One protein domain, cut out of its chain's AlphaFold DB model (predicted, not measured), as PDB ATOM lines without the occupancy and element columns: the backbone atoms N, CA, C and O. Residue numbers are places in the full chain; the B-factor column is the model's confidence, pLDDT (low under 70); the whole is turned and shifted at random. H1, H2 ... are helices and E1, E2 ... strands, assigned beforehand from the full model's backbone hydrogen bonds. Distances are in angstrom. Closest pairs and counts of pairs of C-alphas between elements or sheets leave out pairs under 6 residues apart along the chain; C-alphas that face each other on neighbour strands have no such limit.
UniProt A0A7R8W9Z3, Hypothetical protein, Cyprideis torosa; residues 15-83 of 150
ATOM      1  N   GLU A  15      28.899 -32.965 -36.218       82.88
ATOM      2  CA  GLU A  15      27.534 -32.875 -36.769       82.88
ATOM      3  C   GLU A  15      26.659 -31.854 -36.021       82.88
ATOM      4  O   GLU A  15      26.039 -30.982 -36.632       82.88
ATOM      5  N   LYS A  16      26.648 -31.903 -34.678       82.88
ATOM      6  CA  LYS A  16      25.882 -30.940 -33.870       82.88
ATOM      7  C   LYS A  16      26.455 -29.537 -33.981       82.88
ATOM      8  O   LYS A  16      25.697 -28.574 -33.938       82.88
ATOM      9  N   LEU A  17      27.772 -29.425 -34.138       85.06
ATOM     10  CA  LEU A  17      28.439 -28.145 -34.327       85.06
ATOM     11  C   LEU A  17      28.034 -27.496 -35.653       85.06
ATOM     12  O   LEU A  17      27.626 -26.337 -35.673       85.06
ATOM     13  N   ARG A  18      28.026 -28.277 -36.736       85.75
ATOM     14  CA  ARG A  18      27.573 -27.824 -38.057       85.75
ATOM     15  C   ARG A  18      26.105 -27.418 -38.046       85.75
ATOM     16  O   ARG A  18      25.782 -26.344 -38.545       85.75
ATOM     17  N   HIS A  19      25.241 -28.236 -37.443       87.12
ATOM     18  CA  HIS A  19      23.813 -27.937 -37.324       87.12
ATOM     19  C   HIS A  19      23.548 -26.707 -36.444       87.12
ATOM     20  O   HIS A  19      22.686 -25.892 -36.764       87.12
ATOM     21  N   GLY A  20      24.296 -26.547 -35.349       85.81
ATOM     22  CA  GLY A  20      24.208 -25.376 -34.478       85.81
ATOM     23  C   GLY A  20      24.544 -24.088 -35.228       85.81
ATOM     24  O   GLY A  20      23.750 -23.152 -35.222       85.81
ATOM     25  N   LEU A  21      25.665 -24.069 -35.954       86.44
ATOM     26  CA  LEU A  21      26.055 -22.920 -36.776       86.44
ATOM     27  C   LEU A  21      25.051 -22.628 -37.903       86.44
ATOM     28  O   LEU A  21      24.699 -21.472 -38.118       86.44
ATOM     29  N   ALA A  22      24.510 -23.661 -38.555       85.62
ATOM     30  CA  ALA A  22      23.499 -23.493 -39.600       85.62
ATOM     31  C   ALA A  22      22.158 -22.954 -39.065       85.62
ATOM     32  O   ALA A  22      21.385 -22.369 -39.818       85.62
ATOM     33  N   SER A  23      21.877 -23.144 -37.771       85.31
ATOM     34  CA  SER A  23      20.669 -22.624 -37.118       85.31
ATOM     35  C   SER A  23      20.760 -21.146 -36.719       85.31
ATOM     36  O   SER A  23      19.776 -20.589 -36.229       85.31
ATOM     37  N   LEU A  24      21.915 -20.501 -36.920       83.75
ATOM     38  CA  LEU A  24      22.086 -19.087 -36.604       83.75
ATOM     39  C   LEU A  24      21.188 -18.208 -37.492       83.75
ATOM     40  O   LEU A  24      21.060 -18.468 -38.692       83.75
ATOM     41  N   PRO A  25      20.579 -17.140 -36.942       79.25
ATOM     42  CA  PRO A  25      19.761 -16.228 -37.731       79.25
ATOM     43  C   PRO A  25      20.570 -15.601 -38.871       79.25
ATOM     44  O   PRO A  25      21.667 -15.089 -38.651       79.25
ATOM     45  N   THR A  26      20.003 -15.553 -40.075       71.31
ATOM     46  CA  THR A  26      20.642 -14.951 -41.260       71.31
ATOM     47  C   THR A  26      20.965 -13.461 -41.089       71.31
ATOM     48  O   THR A  26      21.882 -12.942 -41.726       71.31
ATOM     49  N   GLU A  27      20.240 -12.766 -40.211       80.12
ATOM     50  CA  GLU A  27      20.465 -11.353 -39.884       80.12
ATOM     51  C   GLU A  27      21.540 -11.135 -38.806       80.12
ATOM     52  O   GLU A  27      22.007 -10.009 -38.626       80.12
ATOM     53  N   ALA A  28      21.969 -12.182 -38.094       80.25
ATOM     54  CA  ALA A  28      22.960 -12.050 -37.034       80.25
ATOM     55  C   ALA A  28      24.346 -11.769 -37.632       80.25
ATOM     56  O   ALA A  28      24.955 -12.631 -38.260       80.25
ATOM     57  N   ARG A  29      24.858 -10.547 -37.438       88.75
ATOM     58  CA  ARG A  29      26.202 -10.136 -37.893       88.75
ATOM     59  C   ARG A  29      27.239 -10.074 -36.775       88.75
ATOM     60  O   ARG A  29      28.429 -10.006 -37.060       88.75
ATOM     61  N   ILE A  30      26.800 -10.098 -35.520       90.75
ATOM     62  CA  ILE A  30      27.664 -10.065 -34.337       90.75
ATOM     63  C   ILE A  30      27.456 -11.368 -33.574       90.75
ATOM     64  O   ILE A  30      26.329 -11.677 -33.190       90.75
ATOM     65  N   LEU A  31      28.535 -12.120 -33.357       91.31
ATOM     66  CA  LEU A  31      28.508 -13.406 -32.665       91.31
ATOM     67  C   LEU A  31      29.370 -13.349 -31.410       91.31
ATOM     68  O   LEU A  31      30.548 -13.001 -31.476       91.31
ATOM     69  N   PHE A  32      28.789 -13.722 -30.274       90.75
ATOM     70  CA  PHE A  32      29.526 -13.892 -29.027       90.75
ATOM     71  C   PHE A  32      29.969 -15.345 -28.880       90.75
ATOM     72  O   PHE A  32      29.148 -16.258 -28.925       90.75
ATOM     73  N   LEU A  33      31.268 -15.550 -28.678       90.12
ATOM     74  CA  LEU A  33      31.873 -16.860 -28.484       90.12
ATOM     75  C   LEU A  33      32.377 -17.004 -27.048       90.12
ATOM     76  O   LEU A  33      33.306 -16.314 -26.616       90.12
ATOM     77  N   TYR A  34      31.768 -17.937 -26.319       89.12
ATOM     78  CA  TYR A  34      32.173 -18.323 -24.973       89.12
ATOM     79  C   TYR A  34      32.483 -19.820 -24.940       89.12
ATOM     80  O   TYR A  34      31.582 -20.653 -24.903       89.12
ATOM     81  N   CYS A  35      33.766 -20.156 -24.978       87.88
ATOM     82  CA  CYS A  35      34.267 -21.522 -24.876       87.88
ATOM     83  C   CYS A  35      35.748 -21.501 -24.467       87.88
ATOM     84  O   CYS A  35      36.334 -20.435 -24.241       87.88
ATOM     85  N   SER A  36      36.363 -22.672 -24.330       88.62
ATOM     86  CA  SER A  36      37.820 -22.765 -24.227       88.62
ATOM     87  C   SER A  36      38.496 -22.450 -25.568       88.62
ATOM     88  O   SER A  36      37.884 -22.521 -26.634       88.62
ATOM     89  N   ARG A  37      39.794 -22.125 -25.537       88.00
ATOM     90  CA  ARG A  37      40.582 -21.842 -26.747       88.00
ATOM     91  C   ARG A  37      40.578 -22.995 -27.756       88.00
ATOM     92  O   ARG A  37      40.492 -22.734 -28.950       88.00
ATOM     93  N   GLU A  38      40.637 -24.244 -27.298       87.94
ATOM     94  CA  GLU A  38      40.618 -25.411 -28.192       87.94
ATOM     95  C   GLU A  38      39.254 -25.585 -28.870       87.94
ATOM     96  O   GLU A  38      39.157 -25.797 -30.077       87.94
ATOM     97  N   GLU A  39      38.176 -25.394 -28.114       89.69
ATOM     98  CA  GLU A  39      36.819 -25.430 -28.658       89.69
ATOM     99  C   GLU A  39      36.576 -24.294 -29.653       89.69
ATOM    100  O   GLU A  39      35.936 -24.506 -30.681       89.69
ATOM    101  N   ALA A  40      37.131 -23.108 -29.394       90.62
ATOM    102  CA  ALA A  40      37.040 -21.980 -30.309       90.62
ATOM    103  C   ALA A  40      37.669 -22.287 -31.668       90.62
ATOM    104  O   ALA A  40      37.086 -21.929 -32.689       90.62
ATOM    105  N   ARG A  41      38.809 -22.991 -31.702       91.06
ATOM    106  CA  ARG A  41      39.429 -23.423 -32.965       91.06
ATOM    107  C   ARG A  41      38.480 -24.302 -33.770       91.06
ATOM    108  O   ARG A  41      38.299 -24.072 -34.959       91.06
ATOM    109  N   MET A  42      37.841 -25.277 -33.121       90.12
ATOM    110  CA  MET A  42      36.884 -26.173 -33.779       90.12
ATOM    111  C   MET A  42      35.651 -25.420 -34.295       90.12
ATOM    112  O   MET A  42      35.240 -25.623 -35.437       90.12
ATOM    113  N   VAL A  43      35.089 -24.521 -33.481       91.56
ATOM    114  CA  VAL A  43      33.924 -23.707 -33.858       91.56
ATOM    115  C   VAL A  43      34.249 -22.787 -35.031       91.56
ATOM    116  O   VAL A  43      33.517 -22.778 -36.018       91.56
ATOM    117  N   LEU A  44      35.349 -22.033 -34.952       92.12
ATOM    118  CA  LEU A  44      35.727 -21.055 -35.973       92.12
ATOM    119  C   LEU A  44      36.162 -21.724 -37.281       92.12
ATOM    120  O   LEU A  44      35.867 -21.206 -38.356       92.12
ATOM    121  N   LYS A  45      36.757 -22.920 -37.208       92.38
ATOM    122  CA  LYS A  45      37.055 -23.744 -38.385       92.38
ATOM    123  C   LYS A  45      35.794 -24.112 -39.164       92.38
ATOM    124  O   LYS A  45      35.741 -23.907 -40.373       92.38
ATOM    125  N   GLU A  46      34.767 -24.629 -38.496       91.25
ATOM    126  CA  GLU A  46      33.504 -24.968 -39.167       91.25
ATOM    127  C   GLU A  46      32.719 -23.717 -39.578       91.25
ATOM    128  O   GLU A  46      32.098 -23.694 -40.640       91.25
ATOM    129  N   ALA A  47      32.790 -22.643 -38.790       91.44
ATOM    130  CA  ALA A  47      32.219 -21.354 -39.163       91.44
ATOM    131  C   ALA A  47      32.847 -20.820 -40.460       91.44
ATOM    132  O   ALA A  47      32.136 -20.260 -41.297       91.44
ATOM    133  N   ALA A  48      34.149 -21.039 -40.668       91.56
ATOM    134  CA  ALA A  48      34.832 -20.670 -41.901       91.56
ATOM    135  C   ALA A  48      34.295 -21.440 -43.112       91.56
ATOM    136  O   ALA A  48      34.020 -20.835 -44.148       91.56
ATOM    137  N   VAL A  49      34.054 -22.746 -42.956       91.69
ATOM    138  CA  VAL A  49      33.440 -23.592 -43.996       91.69
ATOM    139  C   VAL A  49      32.031 -23.106 -44.360       91.69
ATOM    140  O   VAL A  49      31.636 -23.185 -45.521       91.69
ATOM    141  N   GLN A  50      31.284 -22.567 -43.396       90.25
ATOM    142  CA  GLN A  50      29.934 -22.025 -43.604       90.25
ATOM    143  C   GLN A  50      29.910 -20.541 -44.016       90.25
ATOM    144  O   GLN A  50      28.836 -19.965 -44.171       90.25
ATOM    145  N   GLY A  51      31.070 -19.899 -44.199       90.50
ATOM    146  CA  GLY A  51      31.154 -18.490 -44.596       90.50
ATOM    147  C   GLY A  51      30.799 -17.486 -43.490       90.50
ATOM    148  O   GLY A  51      30.612 -16.304 -43.774       90.50
ATOM    149  N   LEU A  52      30.754 -17.924 -42.228       90.69
ATOM    150  CA  LEU A  52      30.386 -17.111 -41.060       90.69
ATOM    151  C   LEU A  52      31.560 -16.304 -40.476       90.69
ATOM    152  O   LEU A  52      31.433 -15.712 -39.410       90.69
ATOM    153  N   VAL A  53      32.716 -16.285 -41.143       92.19
ATOM    154  CA  VAL A  53      33.953 -15.618 -40.677       92.19
ATOM    155  C   VAL A  53      34.438 -14.511 -41.620       92.19
ATOM    156  O   VAL A  53      35.503 -13.935 -41.415       92.19
ATOM    157  N   GLY A  54      33.685 -14.237 -42.691       87.00
ATOM    158  CA  GLY A  54      34.018 -13.189 -43.655       87.00
ATOM    159  C   GLY A  54      33.767 -11.777 -43.115       87.00
ATOM    160  O   GLY A  54      33.199 -11.602 -42.042       87.00
ATOM    161  N   ALA A  55      34.089 -10.756 -43.916       86.56
ATOM    162  CA  ALA A  55      33.982  -9.331 -43.552       86.56
ATOM    163  C   ALA A  55      32.576  -8.854 -43.119       86.56
ATOM    164  O   ALA A  55      32.416  -7.748 -42.610       86.56
ATOM    165  N   ASN A  56      31.553  -9.681 -43.331       89.31
ATOM    166  CA  ASN A  56      30.169  -9.425 -42.951       89.31
ATOM    167  C   ASN A  56      29.833  -9.839 -41.509       89.31
ATOM    168  O   ASN A  56      28.715  -9.558 -41.071       89.31
ATOM    169  N   TYR A  57      30.757 -10.508 -40.810       91.12
ATOM    170  CA  TYR A  57      30.567 -11.056 -39.472       91.12
ATOM    171  C   TYR A  57      31.654 -10.569 -38.517       91.12
ATOM    172  O   TYR A  57      32.836 -10.551 -38.851       91.12
ATOM    173  N   VAL A  58      31.251 -10.214 -37.299       93.06
ATOM    174  CA  VAL A  58      32.154  -9.842 -36.208       93.06
ATOM    175  C   VAL A  58      32.032 -10.877 -35.101       93.06
ATOM    176  O   VAL A  58      30.962 -11.052 -34.516       93.06
ATOM    177  N   TRP A  59      33.146 -11.538 -34.795       93.25
ATOM    178  CA  TRP A  59      33.252 -12.470 -33.676       93.25
ATOM    179  C   TRP A  59      33.801 -11.749 -32.455       93.25
ATOM    180  O   TRP A  59      34.871 -11.149 -32.523       93.25
ATOM    181  N   ILE A  60      33.084 -11.818 -31.338       93.12
ATOM    182  CA  ILE A  60      33.502 -11.274 -30.047       93.12
ATOM    183  C   ILE A  60      33.767 -12.446 -29.113       93.12
ATOM    184  O   ILE A  60      32.860 -13.225 -28.828       93.12
ATOM    185  N   ALA A  61      34.991 -12.569 -28.609       90.81
ATOM    186  CA  ALA A  61      35.356 -13.652 -27.706       90.81
ATOM    187  C   ALA A  61      35.930 -13.154 -26.385       90.81
ATOM    188  O   ALA A  61      36.505 -12.069 -26.281       90.81
ATOM    189  N   THR A  62      35.781 -13.981 -25.356       86.56
ATOM    190  CA  THR A  62      36.358 -13.714 -24.040       86.56
ATOM    191  C   THR A  62      37.840 -14.076 -24.000       86.56
ATOM    192  O   THR A  62      38.372 -14.792 -24.853       86.56
ATOM    193  N   ARG A  63      38.523 -13.621 -22.948       82.00
ATOM    194  CA  ARG A  63      39.932 -13.938 -22.700       82.00
ATOM    195  C   ARG A  63      40.263 -15.435 -22.767       82.00
ATOM    196  O   ARG A  63      41.346 -15.769 -23.241       82.00
ATOM    197  N   ASN A  64      39.367 -16.321 -22.332       81.12
ATOM    198  CA  ASN A  64      39.615 -17.769 -22.340       81.12
ATOM    199  C   ASN A  64      39.828 -18.328 -23.756       81.12
ATOM    200  O   ASN A  64      40.532 -19.321 -23.914       81.12
ATOM    201  N   VAL A  65      39.252 -17.672 -24.766       82.25
ATOM    202  CA  VAL A  65      39.409 -18.022 -26.182       82.25
ATOM    203  C   VAL A  65      40.694 -17.428 -26.756       82.25
ATOM    204  O   VAL A  65      41.452 -18.123 -27.427       82.25
ATOM    205  N   ILE A  66      40.961 -16.150 -26.471       81.56
ATOM    206  CA  ILE A  66      42.118 -15.422 -27.019       81.56
ATOM    207  C   ILE A  66      43.422 -15.985 -26.455       81.56
ATOM    208  O   ILE A  66      44.391 -16.139 -27.187       81.56
ATOM    209  N   GLY A  67      43.464 -16.329 -25.163       77.75
ATOM    210  CA  GLY A  67      44.679 -16.801 -24.496       77.75
ATOM    211  C   GLY A  67      45.843 -15.809 -24.634       77.75
ATOM    212  O   GLY A  67      45.702 -14.630 -24.302       77.75
ATOM    213  N   ASN A  68      46.992 -16.290 -25.121       72.44
ATOM    214  CA  ASN A  68      48.152 -15.459 -25.450       72.44
ATOM    215  C   ASN A  68      47.946 -14.748 -26.801       72.44
ATOM    216  O   ASN A  68      47.761 -15.423 -27.812       72.44
ATOM    217  N   MET A  69      48.027 -13.409 -26.818       68.56
ATOM    218  CA  MET A  69      47.859 -12.585 -28.028       68.56
ATOM    219  C   MET A  69      49.003 -12.739 -29.042       68.56
ATOM    220  O   MET A  69      48.835 -12.358 -30.194       68.56
ATOM    221  N   MET A  70      50.156 -13.274 -28.623       69.62
ATOM    222  CA  MET A  70      51.306 -13.508 -29.511       69.62
ATOM    223  C   MET A  70      51.085 -14.698 -30.458       69.62
ATOM    224  O   MET A  70      51.713 -14.757 -31.507       69.62
ATOM    225  N   ASP A  71      50.176 -15.611 -30.105       78.25
ATOM    226  CA  ASP A  71      49.873 -16.812 -30.883       78.25
ATOM    227  C   ASP A  71      48.407 -16.766 -31.314       78.25
ATOM    228  O   ASP A  71      47.529 -17.207 -30.568       78.25
ATOM    229  N   ALA A  72      48.117 -16.233 -32.498       80.12
ATOM    230  CA  ALA A  72      46.788 -16.321 -33.099       80.12
ATOM    231  C   ALA A  72      46.712 -17.577 -33.990       80.12
ATOM    232  O   ALA A  72      47.504 -17.685 -34.924       80.12
ATOM    233  N   PRO A  73      45.813 -18.540 -33.714       85.56
ATOM    234  CA  PRO A  73      45.590 -19.672 -34.610       85.56
ATOM    235  C   PRO A  73      45.061 -19.231 -35.978       85.56
ATOM    236  O   PRO A  73      44.280 -18.283 -36.052       85.56
ATOM    237  N   ASP A  74      45.403 -19.965 -37.037       88.31
ATOM    238  CA  ASP A  74      44.958 -19.667 -38.408       88.31
ATOM    239  C   ASP A  74      43.429 -19.718 -38.573       88.31
ATOM    240  O   ASP A  74      42.873 -19.102 -39.479       88.31
ATOM    241  N   GLU A  75      42.726 -20.446 -37.700       91.06
ATOM    242  CA  GLU A  75      41.264 -20.523 -37.715       91.06
ATOM    243  C   GLU A  75      40.586 -19.233 -37.225       91.06
ATOM    244  O   GLU A  75      39.374 -19.087 -37.375       91.06
ATOM    245  N   PHE A  76      41.328 -18.302 -36.613       90.81
ATOM    246  CA  PHE A  76      40.754 -17.096 -36.020       90.81
ATOM    247  C   PHE A  76      40.578 -16.011 -37.094       90.81
ATOM    248  O   PHE A  76      41.554 -15.612 -37.734       90.81
ATOM    249  N   PRO A  77      39.354 -15.488 -37.300       91.94
ATOM    250  CA  PRO A  77      39.126 -14.515 -38.353       91.94
ATOM    251  C   PRO A  77      39.815 -13.183 -38.098       91.94
ATOM    252  O   PRO A  77      39.864 -12.664 -36.980       91.94
ATOM    253  N   THR A  78      40.244 -12.556 -39.191       89.12
ATOM    254  CA  THR A  78      40.645 -11.149 -39.168       89.12
ATOM    255  C   THR A  78      39.452 -10.282 -38.759       89.12
ATOM    256  O   THR A  78      38.358 -10.434 -39.294       89.12
ATOM    257  N   GLY A  79      39.660  -9.365 -37.811       88.31
ATOM    258  CA  GLY A  79      38.592  -8.515 -37.269       88.31
ATOM    259  C   GLY A  79      37.845  -9.115 -36.073       88.31
ATOM    260  O   GLY A  79      36.915  -8.488 -35.567       88.31
ATOM    261  N   MET A  80      38.256 -10.290 -35.587       91.12
ATOM    262  CA  MET A  80      37.785 -10.833 -34.313       91.12
ATOM    263  C   MET A  80      38.151  -9.896 -33.154       91.12
ATOM    264  O   MET A  80      39.293  -9.456 -33.019       91.12
ATOM    265  N   LEU A  81      37.174  -9.604 -32.300       90.50
ATOM    266  CA  LEU A  81      37.321  -8.724 -31.150       90.50
ATOM    267  C   LEU A  81      37.487  -9.540 -29.877       90.50
ATOM    268  O   LEU A  81      36.683 -10.413 -29.547       90.50
ATOM    269  N   GLY A  82      38.539  -9.219 -29.140       88.56
ATOM    270  CA  GLY A  82      38.849  -9.866 -27.887       88.56
ATOM    271  C   GLY A  82      38.510  -9.007 -26.677       88.56
ATOM    272  O   GLY A  82      39.029  -7.901 -26.546       88.56
ATOM    273  N   ILE A  83      37.699  -9.522 -25.754       86.88
ATOM    274  CA  ILE A  83      37.471  -8.875 -24.459       86.88
ATOM    275  C   ILE A  83      38.573  -9.315 -23.496       86.88
ATOM    276  O   ILE A  83      38.632 -10.472 -23.066       86.88
TER     277      ILE A  83
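AT A GLANCE: This is residues 15 to 83 of the 150 residues of the protein "Hypothetical protein" of Cyprideis torosa (UniProt A0A7R8W9Z3). A small parallel sheet of three short strands, E1, E2 and E3, has the longest helix, H2, running past it and only grazing it. The H1 end and the long link of residues 67 to 80 lie toward opposite ends of the longest axis, and this link makes a wide loop from the short helix H3 back to E3. The printed part has 69 residues with three named helices and three named strands, in the order H1 E1 H2 E2 H3 E3; the sheet order is E1 E2 E3, all parallel, and the class is mixed, helices and strands. It is compact, with a radius of gyration of the C-alphas of 11.3 A, and spans 32 by 24 by 18 A.

HOW THE PARTS SIT: H1, residues 15 to 22, touches H2, residues 37 to 49, through residues 43 to 47 of H2 alone. Their closest C-alphas, those of Arg 18 and Glu 46, are 6.7 A apart, and they run the same way at a steep tilt of 63 degrees. H1 is not on the sheet. E1, residues 30 to 33, is an edge strand, parallel to the inner strand E2, residues 58 to 62, at 27 degrees; N 33 and O 60 are within hydrogen-bond range at 2.8 A. E1, H2 and E2 form a strand-helix-strand unit, two parallel neighbour strands with a helix between them in the chain, and its crossover is right-handed. H2 is on the sheet but only grazes it, with residues 37 to 44. H3, residues 63 to 66, also only grazes the sheet. H3 touches residues 37 to 40 of H2 alone, and the closest C-alphas, those of Val 65 and Arg 37, are 4.0 A apart. E3, residues 81 to 83, is the other edge strand, parallel to E2 at 23 degrees, with N 83 and O 61 within hydrogen-bond range at 2.9 A. E2, H3 and E3 form a second such unit, also right-handed. Every O i to N i+4 pair is within hydrogen-bond range in H1 and H2; H3 is too short for such a pair.

IN THESE COORDINATES: H1 begins at C-alpha 15, (27.534, -32.875, -36.769), and is 10.6 A long from first to last C-alpha. E1 measures 9.9 A. H2 measures 18.8 A, from C-alpha 37 at (40.582, -21.842, -26.747). E2 measures 13.4 A, H3 5.1 A and E3 6.7 A, ending at C-alpha 83, (37.471, -8.875, -24.459).

THE WHOLE: The C-alphas of Thr 26 and Met 70, the two farthest apart, are 32.9 A from each other. The printed part has no cut. The link from H3 to E3, 14 residues, is long. The mean pLDDT of the printed part is 86.8, and residues 69 to 70 are under 70.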